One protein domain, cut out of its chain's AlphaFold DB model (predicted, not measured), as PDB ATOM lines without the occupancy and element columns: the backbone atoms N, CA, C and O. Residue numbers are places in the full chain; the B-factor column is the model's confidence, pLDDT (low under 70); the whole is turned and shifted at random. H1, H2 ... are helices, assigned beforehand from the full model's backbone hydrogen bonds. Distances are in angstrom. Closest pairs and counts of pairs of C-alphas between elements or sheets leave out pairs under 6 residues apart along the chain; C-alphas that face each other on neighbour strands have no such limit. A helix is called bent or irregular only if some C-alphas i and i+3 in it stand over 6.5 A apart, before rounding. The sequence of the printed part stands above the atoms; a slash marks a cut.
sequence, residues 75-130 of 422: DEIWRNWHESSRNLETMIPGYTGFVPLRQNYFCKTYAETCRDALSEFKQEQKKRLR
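This is residues 75 to 130 of the 422 residues of the protein "Protein FAM166B" of Anabarilius grahami (UniProt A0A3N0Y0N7). One long helix, H2, has the unnamed link before it looped round its first half, while a short helix, H1, stands off to one side at the far end of that link. The last residues of H2, 123 to 130, stick out from the body, and so do residues 75 to 84, of which 75 to 80 belong to H1. The printed part has 56 residues with two named helices, H1 then H2, and no named strand; its class is all helix, though under half of the residues, 27 of 56, are in named elements. It is only just compact, close to loose, with a radius of gyration of the C-alphas of 11.9 A and spans of 30 by 25 by 19 A.

H1 covers residues 75 to 80 and starts with C-alpha 75 at (237.686, 248.748, 261.649). Residues 81 to 109 hold no named element. H2 covers residues 110 to 130, 30.2 A from C-alpha 110 at (247.914, 265.635, 257.246) to C-alpha 130 at (217.854, 266.570, 259.415).

H1 and H2 are apart, with no C-alpha of the one within 8 A of the other. Neither helix is bent. Every O i to N i+4 pair of H2 is within hydrogen-bond range; in H1 it is 1 of 2.

The two C-alphas farthest apart, those of Gly 94 and Arg 130, are 34.0 A apart. Without the stretches that stand free, the body has 38 residues and spans 24 by 21 by 17 A. The printed part has no cut, and the link from H1 to H2, 29 residues, is long. The mean pLDDT of the printed part is 72.4; residues 75 to 94 are under 70, and the mean is 44 in H1 and 85 in H2.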
ATOM      1  N   ASP A  75     237.494 249.089 263.067       43.31
ATOM      2  CA  ASP A  75     237.686 248.748 261.649       43.31
ATOM      3  C   ASP A  75     236.395 248.290 260.943       43.31
ATOM      4  O   ASP A  75     236.198 248.554 259.751       43.31
ATOM      5  N   GLU A  76     235.470 247.667 261.677       43.91
ATOM      6  CA  GLU A  76     234.188 247.197 261.136       43.91
ATOM      7  C   GLU A  76     233.199 248.344 260.897       43.91
ATOM      8  O   GLU A  76     232.496 248.366 259.882       43.91
ATOM      9  N   ILE A  77     233.211 249.362 261.768       46.38
ATOM     10  CA  ILE A  77     232.422 250.580 261.566       46.38
ATOM     11  C   ILE A  77     232.873 251.244 260.264       46.38
ATOM     12  O   ILE A  77     232.029 251.562 259.431       46.38
ATOM     13  N   TRP A  78     234.179 251.376 260.018       42.75
ATOM     14  CA  TRP A  78     234.728 252.109 258.869       42.75
ATOM     15  C   TRP A  78     234.459 251.459 257.503       42.75
ATOM     16  O   TRP A  78     234.312 252.175 256.508       42.75
ATOM     17  N   ARG A  79     234.314 250.128 257.439       45.72
ATOM     18  CA  ARG A  79     233.954 249.403 256.202       45.72
ATOM     19  C   ARG A  79     232.508 249.658 255.764       45.72
ATOM     20  O   ARG A  79     232.236 249.633 254.568       45.72
ATOM     21  N   ASN A  80     231.604 249.992 256.687       44.78
ATOM     22  CA  ASN A  80     230.202 250.284 256.366       44.78
ATOM     23  C   ASN A  80     229.959 251.725 255.863       44.78
ATOM     24  O   ASN A  80     228.938 251.994 255.233       44.78
ATOM     25  N   TRP A  81     230.902 252.661 256.041       43.22
ATOM     26  CA  TRP A  81     230.784 254.040 255.515       43.22
ATOM     27  C   TRP A  81     231.276 254.196 254.062       43.22
ATOM     28  O   TRP A  81     231.343 255.315 253.536       43.22
ATOM     29  N   HIS A  82     231.638 253.091 253.405       44.88
ATOM     30  CA  HIS A  82     232.392 253.066 252.149       44.88
ATOM     31  C   HIS A  82     231.566 253.239 250.872       44.88
ATOM     32  O   HIS A  82     232.133 253.362 249.786       44.88
ATOM     33  N   GLU A  83     230.241 253.303 250.966       45.91
ATOM     34  CA  GLU A  83     229.410 253.441 249.765       45.91
ATOM     35  C   GLU A  83     229.320 254.902 249.271       45.91
ATOM     36  O   GLU A  83     229.058 255.157 248.102       45.91
ATOM     37  N   SER A  84     229.656 255.887 250.120       47.16
ATOM     38  CA  SER A  84     229.691 257.328 249.773       47.16
ATOM     39  C   SER A  84     231.045 258.020 250.024       47.16
ATOM     40  O   SER A  84     231.155 259.251 249.942       47.16
ATOM     41  N   SER A  85     232.091 257.253 250.349       50.81
ATOM     42  CA  SER A  85     233.369 257.779 250.866       50.81
ATOM     43  C   SER A  85     234.589 257.485 249.992       50.81
ATOM     44  O   SER A  85     235.706 257.746 250.426       50.81
ATOM     45  N   ARG A  86     234.395 257.062 248.734       49.88
ATOM     46  CA  ARG A  86     235.498 256.865 247.765       49.88
ATOM     47  C   ARG A  86     236.386 258.110 247.583       49.88
ATOM     48  O   ARG A  86     237.555 257.987 247.253       49.88
ATOM     49  N   ASN A  87     235.869 259.307 247.875       51.91
ATOM     50  CA  ASN A  87     236.612 260.572 247.775       51.91
ATOM     51  C   ASN A  87     237.535 260.877 248.979       51.91
ATOM     52  O   ASN A  87     238.266 261.861 248.930       51.91
ATOM     53  N   LEU A  88     237.473 260.104 250.074       54.25
ATOM     54  CA  LEU A  88     238.270 260.342 251.293       54.25
ATOM     55  C   LEU A  88     239.429 259.352 251.467       54.25
ATOM     56  O   LEU A  88     240.299 259.581 252.306       54.25
ATOM     57  N   GLU A  89     239.457 258.272 250.686       55.81
ATOM     58  CA  GLU A  89     240.496 257.238 250.783       55.81
ATOM     59  C   GLU A  89     241.884 257.718 250.346       55.81
ATOM     60  O   GLU A  89     242.887 257.153 250.774       55.81
ATOM     61  N   THR A  90     241.967 258.782 249.544       58.88
ATOM     62  CA  THR A  90     243.238 259.293 249.020       58.88
ATOM     63  C   THR A  90     243.332 260.807 249.183       58.88
ATOM     64  O   THR A  90     243.296 261.554 248.203       58.88
ATOM     65  N   MET A  91     243.442 261.295 250.423       68.12
ATOM     66  CA  MET A  91     243.831 262.694 250.621       68.12
ATOM     67  C   MET A  91     245.286 262.873 250.174       68.12
ATOM     68  O   MET A  91     246.194 262.292 250.766       68.12
ATOM     69  N   ILE A  92     245.498 263.682 249.133       66.62
ATOM     70  CA  ILE A  92     246.822 263.946 248.560       66.62
ATOM     71  C   ILE A  92     247.618 264.828 249.535       66.62
ATOM     72  O   ILE A  92     247.212 265.966 249.801       66.62
ATOM     73  N   PRO A  93     248.760 264.354 250.067       66.56
ATOM     74  CA  PRO A  93     249.621 265.176 250.907       66.56
ATOM     75  C   PRO A  93     250.126 266.392 250.123       66.56
ATOM     76  O   PRO A  93     250.598 266.254 248.997       66.56
ATOM     77  N   GLY A  94     250.028 267.585 250.712       67.62
ATOM     78  CA  GLY A  94     250.467 268.831 250.069       67.62
ATOM     79  C   GLY A  94     249.377 269.605 249.323       67.62
ATOM     80  O   GLY A  94     249.681 270.623 248.708       67.62
ATOM     81  N   TYR A  95     248.107 269.191 249.404       76.56
ATOM     82  CA  TYR A  95     246.999 270.033 248.957       76.56
ATOM     83  C   TYR A  95     246.950 271.340 249.776       76.56
ATOM     84  O   TYR A  95     246.844 271.342 251.005       76.56
ATOM     85  N   THR A  96     247.066 272.470 249.082       77.00
ATOM     86  CA  THR A  96     247.141 273.816 249.679       77.00
ATOM     87  C   THR A  96     245.790 274.527 249.741       77.00
ATOM     88  O   THR A  96     245.697 275.611 250.314       77.00
ATOM     89  N   GLY A  97     244.745 273.937 249.156       83.56
ATOM     90  CA  GLY A  97     243.405 274.510 249.153       83.56
ATOM     91  C   GLY A  97     242.715 274.458 250.519       83.56
ATOM     92  O   GLY A  97     243.217 273.902 251.500       83.56
ATOM     93  N   PHE A  98     241.520 275.044 250.580       85.44
ATOM     94  CA  PHE A  98     240.706 275.054 251.792       85.44
ATOM     95  C   PHE A  98     240.189 273.647 252.125       85.44
ATOM     96  O   PHE A  98     239.601 272.977 251.276       85.44
ATOM     97  N   VAL A  99     240.391 273.223 253.375       87.19
ATOM     98  CA  VAL A  99     239.805 272.004 253.947       87.19
ATOM     99  C   VAL A  99     238.930 272.441 255.126       87.19
ATOM    100  O   VAL A  99     239.476 272.989 256.091       87.19
ATOM    101  N   PRO A 100     237.600 272.248 255.060       86.44
ATOM    102  CA  PRO A 100     236.685 272.611 256.140       86.44
ATOM    103  C   PRO A 100     237.074 271.936 257.456       86.44
ATOM    104  O   PRO A 100     237.483 270.781 257.441       86.44
ATOM    105  N   LEU A 101     236.936 272.649 258.579       85.62
ATOM    106  CA  LEU A 101     237.185 272.166 259.951       85.62
ATOM    107  C   LEU A 101     238.616 271.683 260.247       85.62
ATOM    108  O   LEU A 101     238.919 271.322 261.382       85.62
ATOM    109  N   ARG A 102     239.538 271.738 259.276       87.06
ATOM    110  CA  ARG A 102     240.928 271.299 259.462       87.06
ATOM    111  C   ARG A 102     241.639 272.079 260.566       87.06
ATOM    112  O   ARG A 102     242.516 271.529 261.216       87.06
ATOM    113  N   GLN A 103     241.266 273.343 260.779       83.44
ATOM    114  CA  GLN A 103     241.855 274.194 261.815       83.44
ATOM    115  C   GLN A 103     241.605 273.678 263.238       83.44
ATOM    116  O   GLN A 103     242.311 274.109 264.134       83.44
ATOM    117  N   ASN A 104     240.649 272.771 263.452       86.31
ATOM    118  CA  ASN A 104     240.343 272.235 264.782       86.31
ATOM    119  C   ASN A 104     241.192 271.002 265.134       86.31
ATOM    120  O   ASN A 104     241.210 270.567 266.282       86.31
ATOM    121  N   TYR A 105     241.899 270.440 264.152       83.25
ATOM    122  CA  TYR A 105     242.688 269.229 264.309       83.25
ATOM    123  C   TYR A 105     244.177 269.561 264.309       83.25
ATOM    124  O   TYR A 105     244.720 270.099 263.343       83.25
ATOM    125  N   PHE A 106     244.852 269.167 265.384       77.50
ATOM    126  CA  PHE A 106     246.287 269.356 265.570       77.50
ATOM    127  C   PHE A 106     246.962 268.017 265.884       77.50
ATOM    128  O   PHE A 106     246.302 267.045 266.249       77.50
ATOM    129  N   CYS A 107     248.286 267.962 265.731       76.62
ATOM    130  CA  CYS A 107     249.126 266.835 266.164       76.62
ATOM    131  C   CYS A 107     248.916 265.488 265.438       76.62
ATOM    132  O   CYS A 107     249.447 264.476 265.887       76.62
ATOM    133  N   LYS A 108     248.201 265.462 264.308       81.50
ATOM    134  CA  LYS A 108     248.028 264.276 263.450       81.50
ATOM    135  C   LYS A 108     248.743 264.442 262.114       81.50
ATOM    136  O   LYS A 108     249.131 265.551 261.738       81.50
ATOM    137  N   THR A 109     248.912 263.341 261.382       81.94
ATOM    138  CA  THR A 109     249.396 263.427 260.002       81.94
ATOM    139  C   THR A 109     248.373 264.144 259.124       81.94
ATOM    140  O   THR A 109     247.170 264.063 259.359       81.94
ATOM    141  N   TYR A 110     248.821 264.832 258.073       81.00
ATOM    142  CA  TYR A 110     247.914 265.635 257.246       81.00
ATOM    143  C   TYR A 110     246.786 264.828 256.613       81.00
ATOM    144  O   TYR A 110     245.652 265.301 256.549       81.00
ATOM    145  N   ALA A 111     247.082 263.601 256.181       82.44
ATOM    146  CA  ALA A 111     246.077 262.714 255.618       82.44
ATOM    147  C   ALA A 111     245.007 262.329 256.654       82.44
ATOM    148  O   ALA A 111     243.839 262.215 256.302       82.44
ATOM    149  N   GLU A 112     245.377 262.130 257.920       81.12
ATOM    150  CA  GLU A 112     244.437 261.836 259.012       81.12
ATOM    151  C   GLU A 112     243.639 263.074 259.409       81.12
ATOM    152  O   GLU A 112     242.416 263.031 259.400       81.12
ATOM    153  N   THR A 113     244.316 264.203 259.640       86.25
ATOM    154  CA  THR A 113     243.684 265.494 259.955       86.25
ATOM    155  C   THR A 113     242.598 265.841 258.942       86.25
ATOM    156  O   THR A 113     241.503 266.256 259.307       86.25
ATOM    157  N   CYS A 114     242.886 265.663 257.653       84.75
ATOM    158  CA  CYS A 114     241.927 265.967 256.605       84.75
ATOM    159  C   CYS A 114     240.787 264.947 256.508       84.75
ATOM    160  O   CYS A 114     239.660 265.337 256.203       84.75
ATOM    161  N   ARG A 115     241.060 263.657 256.743       82.31
ATOM    162  CA  ARG A 115     240.024 262.613 256.768       82.31
ATOM    163  C   ARG A 115     239.031 262.870 257.895       82.31
ATOM    164  O   ARG A 115     237.829 262.920 257.631       82.31
ATOM    165  N   ASP A 116     239.540 263.122 259.096       85.56
ATOM    166  CA  ASP A 116     238.731 263.407 260.279       85.56
ATOM    167  C   ASP A 116     237.886 264.667 260.057       85.56
ATOM    168  O   ASP A 116     236.656 264.603 260.121       85.56
ATOM    169  N   ALA A 117     238.514 265.774 259.650       88.75
ATOM    170  CA  ALA A 117     237.824 267.044 259.425       88.75
ATOM    171  C   ALA A 117     236.708 266.956 258.365       88.75
ATOM    172  O   ALA A 117     235.614 267.493 258.552       88.75
ATOM    173  N   LEU A 118     236.946 266.249 257.254       86.56
ATOM    174  CA  LEU A 118     235.932 266.062 256.212       86.56
ATOM    175  C   LEU A 118     234.807 265.117 256.646       86.56
ATOM    176  O   LEU A 118     233.658 265.312 256.238       86.56
ATOM    177  N   SER A 119     235.116 264.095 257.450       84.19
ATOM    178  CA  SER A 119     234.106 263.188 258.001       84.19
ATOM    179  C   SER A 119     233.155 263.926 258.949       84.19
ATOM    180  O   SER A 119     231.937 263.833 258.783       84.19
ATOM    181  N   GLU A 120     233.700 264.756 259.840       88.81
ATOM    182  CA  GLU A 120     232.939 265.595 260.765       88.81
ATOM    183  C   GLU A 120     232.093 266.621 260.009       88.81
ATOM    184  O   GLU A 120     230.892 266.740 260.247       88.81
ATOM    185  N   PHE A 121     232.673 267.291 259.008       89.56
ATOM    186  CA  PHE A 121     231.939 268.241 258.173       89.56
ATOM    187  C   PHE A 121     230.734 267.585 257.485       89.56
ATOM    188  O   PHE A 121     229.634 268.140 257.494       89.56
ATOM    189  N   LYS A 122     230.899 266.378 256.925       84.94
ATOM    190  CA  LYS A 122     229.790 265.629 256.309       84.94
ATOM    191  C   LYS A 122     228.710 265.249 257.326       84.94
ATOM    192  O   LYS A 122     227.527 265.282 256.984       84.94
ATOM    193  N   GLN A 123     229.090 264.868 258.545       85.56
ATOM    194  CA  GLN A 123     228.134 264.543 259.607       85.56
ATOM    195  C   GLN A 123     227.347 265.779 260.049       85.56
ATOM    196  O   GLN A 123     226.122 265.718 260.136       85.56
ATOM    197  N   GLU A 124     228.025 266.911 260.231       86.75
ATOM    198  CA  GLU A 124     227.401 268.183 260.593       86.75
ATOM    199  C   GLU A 124     226.432 268.663 259.502       86.75
ATOM    200  O   GLU A 124     225.302 269.047 259.798       86.75
ATOM    201  N   GLN A 125     226.807 268.543 258.224       83.00
ATOM    202  CA  GLN A 125     225.902 268.823 257.102       83.00
ATOM    203  C   GLN A 125     224.653 267.931 257.147       83.00
ATOM    204  O   GLN A 125     223.532 268.428 257.034       83.00
ATOM    205  N   LYS A 126     224.815 266.621 257.377       84.50
ATOM    206  CA  LYS A 126     223.677 265.695 257.518       84.50
ATOM    207  C   LYS A 126     222.793 266.046 258.716       84.50
ATOM    208  O   LYS A 126     221.573 265.971 258.602       84.50
ATOM    209  N   LYS A 127     223.381 266.437 259.849       85.94
ATOM    210  CA  LYS A 127     222.644 266.854 261.050       85.94
ATOM    211  C   LYS A 127     221.842 268.128 260.790       85.94
ATOM    212  O   LYS A 127     220.659 268.161 261.114       85.94
ATOM    213  N   ARG A 128     222.443 269.129 260.137       84.94
ATOM    214  CA  ARG A 128     221.756 270.366 259.732       84.94
ATOM    215  C   ARG A 128     220.594 270.098 258.786       84.94
ATOM    216  O   ARG A 128     219.521 270.644 258.998       84.94
ATOM    217  N   LEU A 129     220.779 269.223 257.797       82.50
ATOM    218  CA  LEU A 129     219.701 268.827 256.885       82.50
ATOM    219  C   LEU A 129     218.557 268.118 257.621       82.50
ATOM    220  O   LEU A 129     217.398 268.404 257.346       82.50
ATOM    221  N   ARG A 130     218.870 267.238 258.584       77.50
ATOM    222  CA  ARG A 130     217.854 266.570 259.415       77.50
ATOM    223  C   ARG A 130     217.071 267.554 260.282       77.50
ATOM    224  O   ARG A 130     215.851 267.465 260.315       77.50
TER     225      ARG A 130